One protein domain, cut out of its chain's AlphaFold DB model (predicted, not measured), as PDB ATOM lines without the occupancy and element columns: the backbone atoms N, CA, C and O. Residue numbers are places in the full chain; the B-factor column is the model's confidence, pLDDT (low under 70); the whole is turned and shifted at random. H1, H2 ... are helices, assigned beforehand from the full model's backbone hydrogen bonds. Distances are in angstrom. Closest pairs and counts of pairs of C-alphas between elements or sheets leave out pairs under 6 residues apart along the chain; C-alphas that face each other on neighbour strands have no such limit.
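Overview. This is residues 53 to 149 of the 153 residues of an uncharacterized protein of Acidimicrobium ferrooxidans (strain DSM 10331 / JCM 15462 / NBRC 103882 / ICP) (UniProt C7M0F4). What is the main picture? One long helix, H2, runs through the middle of a compact body, with H1 and H5 packed on opposite sides of it and H3 crossing it on a third side. H4 lies toward the rim, well away from H1, and the long link of residues 61 to 73 runs along the outside from H1 to H2. What is it made of? The printed part has 97 residues with five named helices, H1 to H5 in chain order, and no named strand; the class is all helix, and the helices that touch are mostly crossed. It is compact, with a radius of gyration of the C-alphas of 12.2 A, and rounded, spanning 36 by 28 by 26 A.

Arrangement. Which helices touch the longest one? H2, residues 74 to 91, is the hub; H5, residues 132 to 148, touches it at a steep tilt of 54 degrees, the same way, closest at the C-alphas of Ile 84 and Val 139, 5.1 A. H1, residues 53 to 60, touches H2 residues 78 to 86 alone, at a steep tilt of 55 degrees, opposite ways, closest at the C-alphas of Gly 55 and Ala 82, 4.7 A. H3, residues 98 to 107, touches H2 residues 81 to 89 alone, at a steep tilt of 64 degrees, opposite ways, closest at the C-alphas of Ala 85 and Asp 100, 4.8 A. Where is the remaining helix? H4, residues 116 to 125, only just touches H2, with 3 pairs of C-alphas within 8 A, closest at Asp 76 and Phe 125, 5.6 A. H4 and H5 form a helical hairpin at a steep tilt of 44 degrees, opposite ways; they only just touch, with 3 pairs within 8 A, closest at the C-alphas of Arg 124 and Leu 138, 6.6 A. What of the other pairs and the backbones? H1 and H3 touch, H3 and H5 are near each other, and H1 is apart from H4 and H5. Every O i to N i+4 pair is within hydrogen-bond range in H1, H2, H3 and H5, and 4 of 6 are in H4.

Along the chain. How long are the helices? H2 measures 26.0 A from first to last C-alpha, H5 24.5 A, H4 15.5 A, H3 14.2 A and H1 11.6 A. Where do they begin and end? H1 begins at C-alpha 53 (-22.931, 23.325, 45.554), H2 begins at C-alpha 74 (-24.492, 38.295, 52.400), and H5 ends at C-alpha 148 (-2.241, 38.375, 35.988).

Size, cuts and confidence. How large is it? The two C-alphas farthest apart, those of Ala 70 and Gly 93, are 36.5 A apart. Is it unbroken? The printed part has no cut; the link H1 to H2 is long, with 13 residues, and the other links are short. Where is confidence low? The mean pLDDT of the printed part is 92.6, and one residue, Val 149, is under 70.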
ATOM      1  N   GLY A  53     -22.307  23.590  44.255       79.00
ATOM      2  CA  GLY A  53     -22.931  23.325  45.554       79.00
ATOM      3  C   GLY A  53     -21.912  23.100  46.675       79.00
ATOM      4  O   GLY A  53     -22.102  23.587  47.788       79.00
ATOM      5  N   TRP A  54     -20.776  22.463  46.372       87.00
ATOM      6  CA  TRP A  54     -19.703  22.257  47.349       87.00
ATOM      7  C   TRP A  54     -19.008  23.566  47.755       87.00
ATOM      8  O   TRP A  54     -18.638  23.741  48.914       87.00
ATOM      9  N   GLY A  55     -18.887  24.523  46.831       85.75
ATOM     10  CA  GLY A  55     -18.329  25.847  47.124       85.75
ATOM     11  C   GLY A  55     -19.143  26.618  48.168       85.75
ATOM     12  O   GLY A  55     -18.561  27.272  49.032       85.75
ATOM     13  N   TYR A  56     -20.474  26.492  48.141       91.25
ATOM     14  CA  TYR A  56     -21.345  27.077  49.167       91.25
ATOM     15  C   TYR A  56     -21.128  26.439  50.538       91.25
ATOM     16  O   TYR A  56     -21.068  27.154  51.533       91.25
ATOM     17  N   HIS A  57     -20.958  25.115  50.598       93.00
ATOM     18  CA  HIS A  57     -20.664  24.433  51.857       93.00
ATOM     19  C   HIS A  57     -19.326  24.880  52.464       93.00
ATOM     20  O   HIS A  57     -19.239  25.130  53.659       93.00
ATOM     21  N   LEU A  58     -18.280  25.045  51.654       93.38
ATOM     22  CA  LEU A  58     -16.993  25.535  52.159       93.38
ATOM     23  C   LEU A  58     -17.093  26.943  52.759       93.38
ATOM     24  O   LEU A  58     -16.395  27.242  53.723       93.38
ATOM     25  N   LEU A  59     -17.967  27.794  52.216       93.19
ATOM     26  CA  LEU A  59     -18.198  29.135  52.748       93.19
ATOM     27  C   LEU A  59     -18.849  29.126  54.131       93.19
ATOM     28  O   LEU A  59     -18.489  29.970  54.943       93.19
ATOM     29  N   THR A  60     -19.713  28.155  54.449       93.81
ATOM     30  CA  THR A  60     -20.314  28.071  55.796       93.81
ATOM     31  C   THR A  60     -19.270  27.826  56.888       93.81
ATOM     32  O   THR A  60     -19.539  28.050  58.060       93.81
ATOM     33  N   LEU A  61     -18.068  27.361  56.528       94.50
ATOM     34  CA  LEU A  61     -16.969  27.151  57.475       94.50
ATOM     35  C   LEU A  61     -16.255  28.452  57.869       94.50
ATOM     36  O   LEU A  61     -15.552  28.464  58.873       94.50
ATOM     37  N   VAL A  62     -16.404  29.518  57.075       93.44
ATOM     38  CA  VAL A  62     -15.673  30.791  57.236       93.44
ATOM     39  C   VAL A  62     -16.584  32.019  57.210       93.44
ATOM     40  O   VAL A  62     -16.098  33.141  57.306       93.44
ATOM     41  N   GLU A  63     -17.902  31.843  57.088       90.12
ATOM     42  CA  GLU A  63     -18.861  32.953  56.983       90.12
ATOM     43  C   GLU A  63     -18.832  33.888  58.199       90.12
ATOM     44  O   GLU A  63     -18.966  35.099  58.046       90.12
ATOM     45  N   GLY A  64     -18.571  33.344  59.393       91.00
ATOM     46  CA  GLY A  64     -18.443  34.120  60.630       91.00
ATOM     47  C   GLY A  64     -17.198  35.010  60.700       91.00
ATOM     48  O   GLY A  64     -17.076  35.804  61.625       91.00
ATOM     49  N   GLU A  65     -16.280  34.883  59.740       92.56
ATOM     50  CA  GLU A  65     -15.065  35.696  59.635       92.56
ATOM     51  C   GLU A  65     -15.211  36.836  58.612       92.56
ATOM     52  O   GLU A  65     -14.263  37.591  58.399       92.56
ATOM     53  N   LEU A  66     -16.357  36.937  57.925       95.19
ATOM     54  CA  LEU A  66     -16.560  37.921  56.864       95.19
ATOM     55  C   LEU A  66     -17.003  39.278  57.429       95.19
ATOM     56  O   LEU A  66     -18.083  39.413  58.005       95.19
ATOM     57  N   ASP A  67     -16.210  40.308  57.152       95.12
ATOM     58  CA  ASP A  67     -16.479  41.696  57.525       95.12
ATOM     59  C   ASP A  67     -17.228  42.422  56.399       95.12
ATOM     60  O   ASP A  67     -16.631  43.037  55.500       95.12
ATOM     61  N   LEU A  68     -18.560  42.328  56.447       94.69
ATOM     62  CA  LEU A  68     -19.463  43.030  55.534       94.69
ATOM     63  C   LEU A  68     -19.786  44.437  56.045       94.69
ATOM     64  O   LEU A  68     -20.019  44.653  57.234       94.69
ATOM     65  N   VAL A  69     -19.864  45.394  55.122       93.62
ATOM     66  CA  VAL A  69     -20.259  46.778  55.418       93.62
ATOM     67  C   VAL A  69     -21.699  47.071  54.995       93.62
ATOM     68  O   VAL A  69     -22.339  46.314  54.263       93.62
ATOM     69  N   ALA A  70     -22.234  48.206  55.452       91.94
ATOM     70  CA  ALA A  70     -23.591  48.620  55.121       91.94
ATOM     71  C   ALA A  70     -23.808  48.698  53.596       91.94
ATOM     72  O   ALA A  70     -23.059  49.356  52.876       91.94
ATOM     73  N   GLY A  71     -24.869  48.043  53.119       91.69
ATOM     74  CA  GLY A  71     -25.225  47.971  51.700       91.69
ATOM     75  C   GLY A  71     -24.725  46.712  50.985       91.69
ATOM     76  O   GLY A  71     -25.253  46.391  49.917       91.69
ATOM     77  N   GLU A  72     -23.793  45.962  51.573       96.12
ATOM     78  CA  GLU A  72     -23.421  44.634  51.084       96.12
ATOM     79  C   GLU A  72     -24.473  43.600  51.498       96.12
ATOM     80  O   GLU A  72     -25.062  43.669  52.577       96.12
ATOM     81  N   GLN A  73     -24.741  42.644  50.611       96.44
ATOM     82  CA  GLN A  73     -25.704  41.575  50.852       96.44
ATOM     83  C   GLN A  73     -24.952  40.261  51.002       96.44
ATOM     84  O   GLN A  73     -24.220  39.864  50.095       96.44
ATOM     85  N   HIS A  74     -25.172  39.561  52.115       95.69
ATOM     86  CA  HIS A  74     -24.492  38.295  52.400       95.69
ATOM     87  C   HIS A  74     -24.639  37.296  51.246       95.69
ATOM     88  O   HIS A  74     -23.649  36.813  50.715       95.69
ATOM     89  N   GLN A  75     -25.868  37.095  50.763       95.81
ATOM     90  CA  GLN A  75     -26.167  36.204  49.637       95.81
ATOM     91  C   GLN A  75     -25.381  36.523  48.355       95.81
ATOM     92  O   GLN A  75     -24.964  35.606  47.648       95.81
ATOM     93  N   ASP A  76     -25.156  37.805  48.058       97.69
ATOM     94  CA  ASP A  76     -24.423  38.245  46.871       97.69
ATOM     95  C   ASP A  76     -22.930  37.924  46.996       97.69
ATOM     96  O   ASP A  76     -22.334  37.382  46.061       97.69
ATOM     97  N   ILE A  77     -22.351  38.201  48.172       97.12
ATOM     98  CA  ILE A  77     -20.967  37.847  48.502       97.12
ATOM     99  C   ILE A  77     -20.792  36.329  48.433       97.12
ATOM    100  O   ILE A  77     -19.933  35.852  47.692       97.12
ATOM    101  N   THR A  78     -21.641  35.558  49.116       96.00
ATOM    102  CA  THR A  78     -21.570  34.091  49.129       96.00
ATOM    103  C   THR A  78     -21.662  33.515  47.715       96.00
ATOM    104  O   THR A  78     -20.814  32.715  47.317       96.00
ATOM    105  N   ALA A  79     -22.646  33.946  46.916       95.62
ATOM    106  CA  ALA A  79     -22.840  33.439  45.558       95.62
ATOM    107  C   ALA A  79     -21.674  33.781  44.624       95.62
ATOM    108  O   ALA A  79     -21.271  32.957  43.798       95.62
ATOM    109  N   GLY A  80     -21.119  34.988  44.745       96.12
ATOM    110  CA  GLY A  80     -19.960  35.391  43.960       96.12
ATOM    111  C   GLY A  80     -18.693  34.647  44.377       96.12
ATOM    112  O   GLY A  80     -17.995  34.120  43.511       96.12
ATOM    113  N   VAL A  81     -18.415  34.544  45.681       96.38
ATOM    114  CA  VAL A  81     -17.218  33.862  46.193       96.38
ATOM    115  C   VAL A  81     -17.250  32.381  45.824       96.38
ATOM    116  O   VAL A  81     -16.268  31.882  45.275       96.38
ATOM    117  N   ALA A  82     -18.387  31.702  46.016       94.88
ATOM    118  CA  ALA A  82     -18.560  30.306  45.616       94.88
ATOM    119  C   ALA A  82     -18.311  30.111  44.112       94.88
ATOM    120  O   ALA A  82     -17.606  29.184  43.709       94.88
ATOM    121  N   ALA A  83     -18.848  31.003  43.272       94.44
ATOM    122  CA  ALA A  83     -18.682  30.918  41.826       94.44
ATOM    123  C   ALA A  83     -17.229  31.149  41.381       94.44
ATOM    124  O   ALA A  83     -16.743  30.422  40.514       94.44
ATOM    125  N   ILE A  84     -16.524  32.120  41.972       95.25
ATOM    126  CA  ILE A  84     -15.114  32.391  41.656       95.25
ATOM    127  C   ILE A  84     -14.234  31.230  42.134       95.25
ATOM    128  O   ILE A  84     -13.413  30.740  41.362       95.25
ATOM    129  N   ALA A  85     -14.427  30.750  43.367       94.31
ATOM    130  CA  ALA A  85     -13.686  29.615  43.918       94.31
ATOM    131  C   ALA A  85     -13.880  28.345  43.075       94.31
ATOM    132  O   ALA A  85     -12.910  27.659  42.749       94.31
ATOM    133  N   ALA A  86     -15.111  28.065  42.638       92.06
ATOM    134  CA  ALA A  86     -15.379  26.956  41.730       92.06
ATOM    135  C   ALA A  86     -14.710  27.134  40.368       92.06
ATOM    136  O   ALA A  86     -14.171  26.177  39.815       92.06
ATOM    137  N   ALA A  87     -14.683  28.356  39.841       91.56
ATOM    138  CA  ALA A  87     -14.009  28.633  38.583       91.56
ATOM    139  C   ALA A  87     -12.478  28.495  38.693       91.56
ATOM    140  O   ALA A  87     -11.862  27.992  37.757       91.56
ATOM    141  N   LEU A  88     -11.877  28.871  39.829       90.88
ATOM    142  CA  LEU A  88     -10.461  28.628  40.137       90.88
ATOM    143  C   LEU A  88     -10.153  27.128  40.192       90.88
ATOM    144  O   LEU A  88      -9.228  26.665  39.532       90.88
ATOM    145  N   ALA A  89     -10.957  26.355  40.919       89.19
ATOM    146  CA  ALA A  89     -10.777  24.910  41.018       89.19
ATOM    147  C   ALA A  89     -10.959  24.193  39.670       89.19
ATOM    148  O   ALA A  89     -10.232  23.246  39.361       89.19
ATOM    149  N   ALA A  90     -11.880  24.688  38.837       86.56
ATOM    150  CA  ALA A  90     -12.104  24.184  37.488       86.56
ATOM    151  C   ALA A  90     -10.887  24.383  36.569       86.56
ATOM    152  O   ALA A  90     -10.641  23.526  35.723       86.56
ATOM    153  N   LEU A  91     -10.091  25.450  36.750       84.31
ATOM    154  CA  LEU A  91      -8.823  25.623  36.016       84.31
ATOM    155  C   LEU A  91      -7.833  24.485  36.303       84.31
ATOM    156  O   LEU A  91      -7.074  24.093  35.423       84.31
ATOM    157  N   GLU A  92      -7.890  23.927  37.510       83.44
ATOM    158  CA  GLU A  92      -7.056  22.809  37.957       83.44
ATOM    159  C   GLU A  92      -7.720  21.436  37.731       83.44
ATOM    160  O   GLU A  92      -7.151  20.395  38.076       83.44
ATOM    161  N   GLY A  93      -8.932  21.411  37.164       80.88
ATOM    162  CA  GLY A  93      -9.695  20.189  36.902       80.88
ATOM    163  C   GLY A  93     -10.159  19.449  38.163       80.88
ATOM    164  O   GLY A  93     -10.332  18.232  38.129       80.88
ATOM    165  N   ARG A  94     -10.349  20.150  39.288       86.38
ATOM    166  CA  ARG A  94     -10.744  19.564  40.584       86.38
ATOM    167  C   ARG A  94     -11.954  20.270  41.198       86.38
ATOM    168  O   ARG A  94     -12.402  21.300  40.705       86.38
ATOM    169  N   ALA A  95     -12.475  19.705  42.288       88.25
ATOM    170  CA  ALA A  95     -13.495  20.349  43.118       88.25
ATOM    171  C   ALA A  95     -12.918  21.539  43.901       88.25
ATOM    172  O   ALA A  95     -11.707  21.552  44.174       88.25
ATOM    173  N   PRO A  96     -13.765  22.523  44.265       91.75
ATOM    174  CA  PRO A  96     -13.377  23.599  45.169       91.75
ATOM    175  C   PRO A  96     -12.811  23.052  46.483       91.75
ATOM    176  O   PRO A  96     -13.323  22.073  47.030       91.75
ATOM    177  N   VAL A  97     -11.775  23.702  47.007       93.06
ATOM    178  CA  VAL A  97     -11.242  23.477  48.358       93.06
ATOM    179  C   VAL A  97     -11.209  24.794  49.130       93.06
ATOM    180  O   VAL A  97     -11.314  25.871  48.542       93.06
ATOM    181  N   LEU A  98     -11.031  24.732  50.453       95.38
ATOM    182  CA  LEU A  98     -11.039  25.928  51.304       95.38
ATOM    183  C   LEU A  98     -10.000  26.980  50.870       95.38
ATOM    184  O   LEU A  98     -10.262  28.173  50.958       95.38
ATOM    185  N   ALA A  99      -8.855  26.551  50.328       94.81
ATOM    186  CA  ALA A  99      -7.840  27.461  49.797       94.81
ATOM    187  C   ALA A  99      -8.339  28.305  48.606       94.81
ATOM    188  O   ALA A  99      -7.927  29.456  48.475       94.81
ATOM    189  N   ASP A 100      -9.246  27.785  47.767       94.94
ATOM    190  CA  ASP A 100      -9.843  28.578  46.684       94.94
ATOM    191  C   ASP A 100     -10.752  29.671  47.248       94.94
ATOM    192  O   ASP A 100     -10.708  30.806  46.785       94.94
ATOM    193  N   VAL A 101     -11.547  29.337  48.271       95.50
ATOM    194  CA  VAL A 101     -12.440  30.281  48.960       95.50
ATOM    195  C   VAL A 101     -11.627  31.373  49.652       95.50
ATOM    196  O   VAL A 101     -11.868  32.555  49.411       95.50
ATOM    197  N   THR A 102     -10.617  30.987  50.437       95.62
ATOM    198  CA  THR A 102      -9.712  31.922  51.119       95.62
ATOM    199  C   THR A 102      -9.022  32.855  50.130       95.62
ATOM    200  O   THR A 102      -9.029  34.061  50.339       95.62
ATOM    201  N   ARG A 103      -8.533  32.344  48.991       95.50
ATOM    202  CA  ARG A 103      -7.915  33.187  47.956       95.50
ATOM    203  C   ARG A 103      -8.851  34.290  47.457       95.50
ATOM    204  O   ARG A 103      -8.394  35.396  47.182       95.50
ATOM    205  N   VAL A 104     -10.145  34.003  47.305       95.94
ATOM    206  CA  VAL A 104     -11.130  35.010  46.875       95.94
ATOM    207  C   VAL A 104     -11.453  35.985  48.004       95.94
ATOM    208  O   VAL A 104     -11.539  37.184  47.748       95.94
ATOM    209  N   ILE A 105     -11.599  35.489  49.237       96.19
ATOM    210  CA  ILE A 105     -11.781  36.316  50.438       96.19
ATOM    211  C   ILE A 105     -10.657  37.346  50.548       96.19
ATOM    212  O   ILE A 105     -10.935  38.540  50.660       96.19
ATOM    213  N   ASP A 106      -9.411  36.901  50.416       94.94
ATOM    214  CA  ASP A 106      -8.230  37.754  50.514       94.94
ATOM    215  C   ASP A 106      -8.167  38.752  49.346       94.94
ATOM    216  O   ASP A 106      -7.934  39.940  49.549       94.94
ATOM    217  N   ALA A 107      -8.482  38.318  48.119       94.94
ATOM    218  CA  ALA A 107      -8.473  39.177  46.926       94.94
ATOM    219  C   ALA A 107      -9.511  40.318  46.938       94.94
ATOM    220  O   ALA A 107      -9.417  41.253  46.130       94.94
ATOM    221  N   TYR A 108     -10.516  40.218  47.810       96.38
ATOM    222  CA  TYR A 108     -11.528  41.243  48.065       96.38
ATOM    223  C   TYR A 108     -11.448  41.810  49.496       96.38
ATOM    224  O   TYR A 108     -12.322  42.585  49.897       96.38
ATOM    225  N   HIS A 109     -10.405  41.464  50.258       96.31
ATOM    226  CA  HIS A 109     -10.163  41.888  51.642       96.31
ATOM    227  C   HIS A 109     -11.309  41.587  52.620       96.31
ATOM    228  O   HIS A 109     -11.516  42.328  53.575       96.31
ATOM    229  N   LEU A 110     -12.099  40.535  52.386       96.12
ATOM    230  CA  LEU A 110     -13.350  40.258  53.113       96.12
ATOM    231  C   LEU A 110     -13.163  39.921  54.612       96.12
ATOM    232  O   LEU A 110     -14.163  39.780  55.300       96.12
ATOM    233  N   ARG A 111     -11.925  39.847  55.128       93.69
ATOM    234  CA  ARG A 111     -11.569  39.653  56.553       93.69
ATOM    235  C   ARG A 111     -10.891  40.898  57.147       93.69
ATOM    236  O   ARG A 111      -9.751  40.845  57.612       93.69
ATOM    237  N   GLY A 112     -11.573  42.033  57.071       84.62
ATOM    238  CA  GLY A 112     -11.100  43.283  57.660       84.62
ATOM    239  C   GLY A 112      -9.970  43.955  56.878       84.62
ATOM    240  O   GLY A 112      -9.457  43.444  55.885       84.62
ATOM    241  N   GLY A 113      -9.611  45.173  57.297       85.69
ATOM    242  CA  GLY A 113      -8.524  45.940  56.674       85.69
ATOM    243  C   GLY A 113      -8.811  46.459  55.258       85.69
ATOM    244  O   GLY A 113      -7.889  46.900  54.579       85.69
ATOM    245  N   ALA A 114     -10.069  46.428  54.810       92.56
ATOM    246  CA  ALA A 114     -10.456  46.873  53.476       92.56
ATOM    247  C   ALA A 114     -10.247  48.383  53.288       92.56
ATOM    248  O   ALA A 114     -10.769  49.202  54.051       92.56
ATOM    249  N   SER A 115      -9.525  48.761  52.234       95.31
ATOM    250  CA  SER A 115      -9.409  50.153  51.809       95.31
ATOM    251  C   SER A 115     -10.693  50.641  51.122       95.31
ATOM    252  O   SER A 115     -11.574  49.864  50.749       95.31
ATOM    253  N   SER A 116     -10.793  51.951  50.875       94.19
ATOM    254  CA  SER A 116     -11.910  52.502  50.087       94.19
ATOM    255  C   SER A 116     -11.982  51.906  48.677       94.19
ATOM    256  O   SER A 116     -13.070  51.757  48.121       94.19
ATOM    257  N   ASP A 117     -10.833  51.561  48.095       95.56
ATOM    258  CA  ASP A 117     -10.754  50.965  46.763       95.56
ATOM    259  C   ASP A 117     -11.262  49.519  46.782       95.56
ATOM    260  O   ASP A 117     -12.012  49.126  45.884       95.56
ATOM    261  N   ASP A 118     -10.959  48.767  47.844       95.56
ATOM    262  CA  ASP A 118     -11.484  47.413  48.051       95.56
ATOM    263  C   ASP A 118     -13.005  47.418  48.173       95.56
ATOM    264  O   ASP A 118     -13.682  46.643  47.500       95.56
ATOM    265  N   LEU A 119     -13.563  48.343  48.959       95.56
ATOM    266  CA  LEU A 119     -15.014  48.482  49.099       95.56
ATOM    267  C   LEU A 119     -15.683  48.835  47.762       95.56
ATOM    268  O   LEU A 119     -16.719  48.266  47.410       95.56
ATOM    269  N   ARG A 120     -15.074  49.711  46.947       95.38
ATOM    270  CA  ARG A 120     -15.573  49.975  45.583       95.38
ATOM    271  C   ARG A 120     -15.490  48.728  44.702       95.38
ATOM    272  O   ARG A 120     -16.428  48.456  43.953       95.38
ATOM    273  N   LYS A 121     -14.410  47.948  44.808       95.56
ATOM    274  CA  LYS A 121     -14.239  46.683  44.077       95.56
ATOM    275  C   LYS A 121     -15.312  45.660  44.466       95.56
ATOM    276  O   LYS A 121     -15.862  45.000  43.582       95.56
ATOM    277  N   ARG A 122     -15.676  45.567  45.748       96.50
ATOM    278  CA  ARG A 122     -16.760  44.694  46.236       96.50
ATOM    279  C   ARG A 122     -18.139  45.061  45.699       96.50
ATOM    280  O   ARG A 122     -18.996  44.190  45.595       96.50
ATOM    281  N   GLY A 123     -18.341  46.294  45.230       96.25
ATOM    282  CA  GLY A 123     -19.568  46.688  44.526       96.25
ATOM    283  C   GLY A 123     -19.920  45.782  43.334       96.25
ATOM    284  O   GLY A 123     -21.090  45.674  42.967       96.25
ATOM    285  N   ARG A 124     -18.937  45.061  42.772       96.75
ATOM    286  CA  ARG A 124     -19.135  44.056  41.715       96.75
ATOM    287  C   ARG A 124     -19.975  42.846  42.148       96.75
ATOM    288  O   ARG A 124     -20.518  42.170  41.279       96.75
ATOM    289  N   PHE A 125     -20.104  42.572  43.449       97.94
ATOM    290  CA  PHE A 125     -20.952  41.487  43.955       97.94
ATOM    291  C   PHE A 125     -22.447  41.820  43.912       97.94
ATOM    292  O   PHE A 125     -23.274  40.916  43.958       97.94
ATOM    293  N   ARG A 126     -22.831  43.093  43.794       97.44
ATOM    294  CA  ARG A 126     -24.235  43.506  43.896       97.44
ATOM    295  C   ARG A 126     -25.136  42.798  42.870       97.44
ATOM    296  O   ARG A 126     -24.959  42.948  41.660       97.44
ATOM    297  N   GLY A 127     -26.152  42.091  43.363       96.81
ATOM    298  CA  GLY A 127     -27.142  41.353  42.578       96.81
ATOM    299  C   GLY A 127     -26.649  40.025  41.995       96.81
ATOM    300  O   GLY A 127     -27.379  39.394  41.227       96.81
ATOM    301  N   VAL A 128     -25.432  39.585  42.324       97.00
ATOM    302  CA  VAL A 128     -24.824  38.352  41.799       97.00
ATOM    303  C   VAL A 128     -25.577  37.092  42.219       97.00
ATOM    304  O   VAL A 128     -25.582  36.118  41.459       97.00
ATOM    305  N   ALA A 129     -26.255  37.087  43.368       96.12
ATOM    306  CA  ALA A 129     -27.084  35.957  43.782       96.12
ATOM    307  C   ALA A 129     -28.258  35.719  42.817       96.12
ATOM    308  O   ALA A 129     -28.626  34.575  42.546       96.12
ATOM    309  N   HIS A 130     -28.798  36.789  42.230       94.44
ATOM    310  CA  HIS A 130     -30.043  36.758  41.456       94.44
ATOM    311  C   HIS A 130     -29.847  36.924  39.943       94.44
ATOM    312  O   HIS A 130     -30.805  36.804  39.183       94.44
ATOM    313  N   ASP A 131     -28.617  37.168  39.488       95.69
ATOM    314  CA  ASP A 131     -28.303  37.409  38.081       95.69
ATOM    315  C   ASP A 131     -27.122  36.545  37.620       95.69
ATOM    316  O   ASP A 131     -25.954  36.777  37.952       95.69
ATOM    317  N   ALA A 132     -27.439  35.522  36.824       90.56
ATOM    318  CA  ALA A 132     -26.453  34.575  36.322       90.56
ATOM    319  C   ALA A 132     -25.424  35.224  35.382       90.56
ATOM    320  O   ALA A 132     -24.269  34.800  35.380       90.56
ATOM    321  N   LEU A 133     -25.803  36.242  34.600       92.50
ATOM    322  CA  LEU A 133     -24.871  36.928  33.705       92.50
ATOM    323  C   LEU A 133     -23.888  37.773  34.514       92.50
ATOM    324  O   LEU A 133     -22.680  37.646  34.315       92.50
ATOM    325  N   ARG A 134     -24.384  38.564  35.475       95.88
ATOM    326  CA  ARG A 134     -23.519  39.329  36.390       95.88
ATOM    327  C   ARG A 134     -22.544  38.423  37.129       95.88
ATOM    328  O   ARG A 134     -21.361  38.740  37.196       95.88
ATOM    329  N   ARG A 135     -23.011  37.267  37.612       95.12
ATOM    330  CA  ARG A 135     -22.152  36.283  38.278       95.12
ATOM    331  C   ARG A 135     -21.026  35.790  37.374       95.12
ATOM    332  O   ARG A 135     -19.882  35.721  37.809       95.12
ATOM    333  N   ARG A 136     -21.320  35.478  36.111       93.12
ATOM    334  CA  ARG A 136     -20.296  35.022  35.160       93.12
ATOM    335  C   ARG A 136     -19.306  36.128  34.789       93.12
ATOM    336  O   ARG A 136     -18.115  35.858  34.724       93.12
ATOM    337  N   LEU A 137     -19.773  37.366  34.622       95.06
ATOM    338  CA  LEU A 137     -18.901  38.518  34.369       95.06
ATOM    339  C   LEU A 137     -17.977  38.811  35.558       95.06
ATOM    340  O   LEU A 137     -16.794  39.079  35.358       95.06
ATOM    341  N   LEU A 138     -18.490  38.710  36.790       96.56
ATOM    342  CA  LEU A 138     -17.681  38.805  38.005       96.56
ATOM    343  C   LEU A 138     -16.580  37.736  38.016       96.56
ATOM    344  O   LEU A 138     -15.426  38.053  38.308       96.56
ATOM    345  N   VAL A 139     -16.932  36.486  37.696       95.00
ATOM    346  CA  VAL A 139     -15.974  35.374  37.617       95.00
ATOM    347  C   VAL A 139     -14.884  35.668  36.593       95.00
ATOM    348  O   VAL A 139     -13.708  35.595  36.936       95.00
ATOM    349  N   ASP A 140     -15.249  36.041  35.369       93.69
ATOM    350  CA  ASP A 140     -14.273  36.286  34.306       93.69
ATOM    351  C   ASP A 140     -13.328  37.440  34.646       93.69
ATOM    352  O   ASP A 140     -12.112  37.299  34.509       93.69
ATOM    353  N   ALA A 141     -13.873  38.552  35.150       94.81
ATOM    354  CA  ALA A 141     -13.078  39.706  35.556       94.81
ATOM    355  C   ALA A 141     -12.114  39.352  36.699       94.81
ATOM    356  O   ALA A 141     -10.933  39.686  36.646       94.81
ATOM    357  N   THR A 142     -12.598  38.627  37.713       95.56
ATOM    358  CA  THR A 142     -11.773  38.242  38.866       95.56
ATOM    359  C   THR A 142     -10.685  37.251  38.471       95.56
ATOM    360  O   THR A 142      -9.549  37.380  38.914       95.56
ATOM    361  N   LEU A 143     -10.998  36.262  37.631       91.69
ATOM    362  CA  LEU A 143     -10.000  35.301  37.169       91.69
ATOM    363  C   LEU A 143      -8.902  35.974  36.351       91.69
ATOM    364  O   LEU A 143      -7.733  35.663  36.559       91.69
ATOM    365  N   ALA A 144      -9.256  36.911  35.469       90.94
ATOM    366  CA  ALA A 144      -8.266  37.680  34.722       90.94
ATOM    367  C   ALA A 144      -7.306  38.429  35.664       90.94
ATOM    368  O   ALA A 144      -6.094  38.369  35.472       90.94
ATOM    369  N   GLU A 145      -7.831  39.060  36.721       91.81
ATOM    370  CA  GLU A 145      -7.020  39.726  37.750       91.81
ATOM    371  C   GLU A 145      -6.131  38.732  38.519       91.81
ATOM    372  O   GLU A 145      -4.934  38.962  38.672       91.81
ATOM    373  N   LEU A 146      -6.685  37.601  38.966       88.12
ATOM    374  CA  LEU A 146      -5.962  36.602  39.762       88.12
ATOM    375  C   LEU A 146      -4.907  35.823  38.968       88.12
ATOM    376  O   LEU A 146      -3.960  35.317  39.572       88.12
ATOM    377  N   SER A 147      -5.070  35.695  37.650       78.56
ATOM    378  CA  SER A 147      -4.090  35.074  36.753       78.56
ATOM    379  C   SER A 147      -2.995  36.041  36.294       78.56
ATOM    380  O   SER A 147      -1.930  35.582  35.889       78.56
ATOM    381  N   ALA A 148      -3.230  37.357  36.351       70.94
ATOM    382  CA  ALA A 148      -2.241  38.375  35.988       70.94
ATOM    383  C   ALA A 148      -1.167  38.596  37.070       70.94
ATOM    384  O   ALA A 148      -0.112  39.161  36.783       70.94
ATOM    385  N   VAL A 149      -1.412  38.146  38.304       56.44
ATOM    386  CA  VAL A 149      -0.419  38.185  39.383       56.44
ATOM    387  C   VAL A 149       0.597  37.058  39.154       56.44
ATOM    388  O   VAL A 149       0.198  35.890  39.146       56.44
TER     389      VAL A 149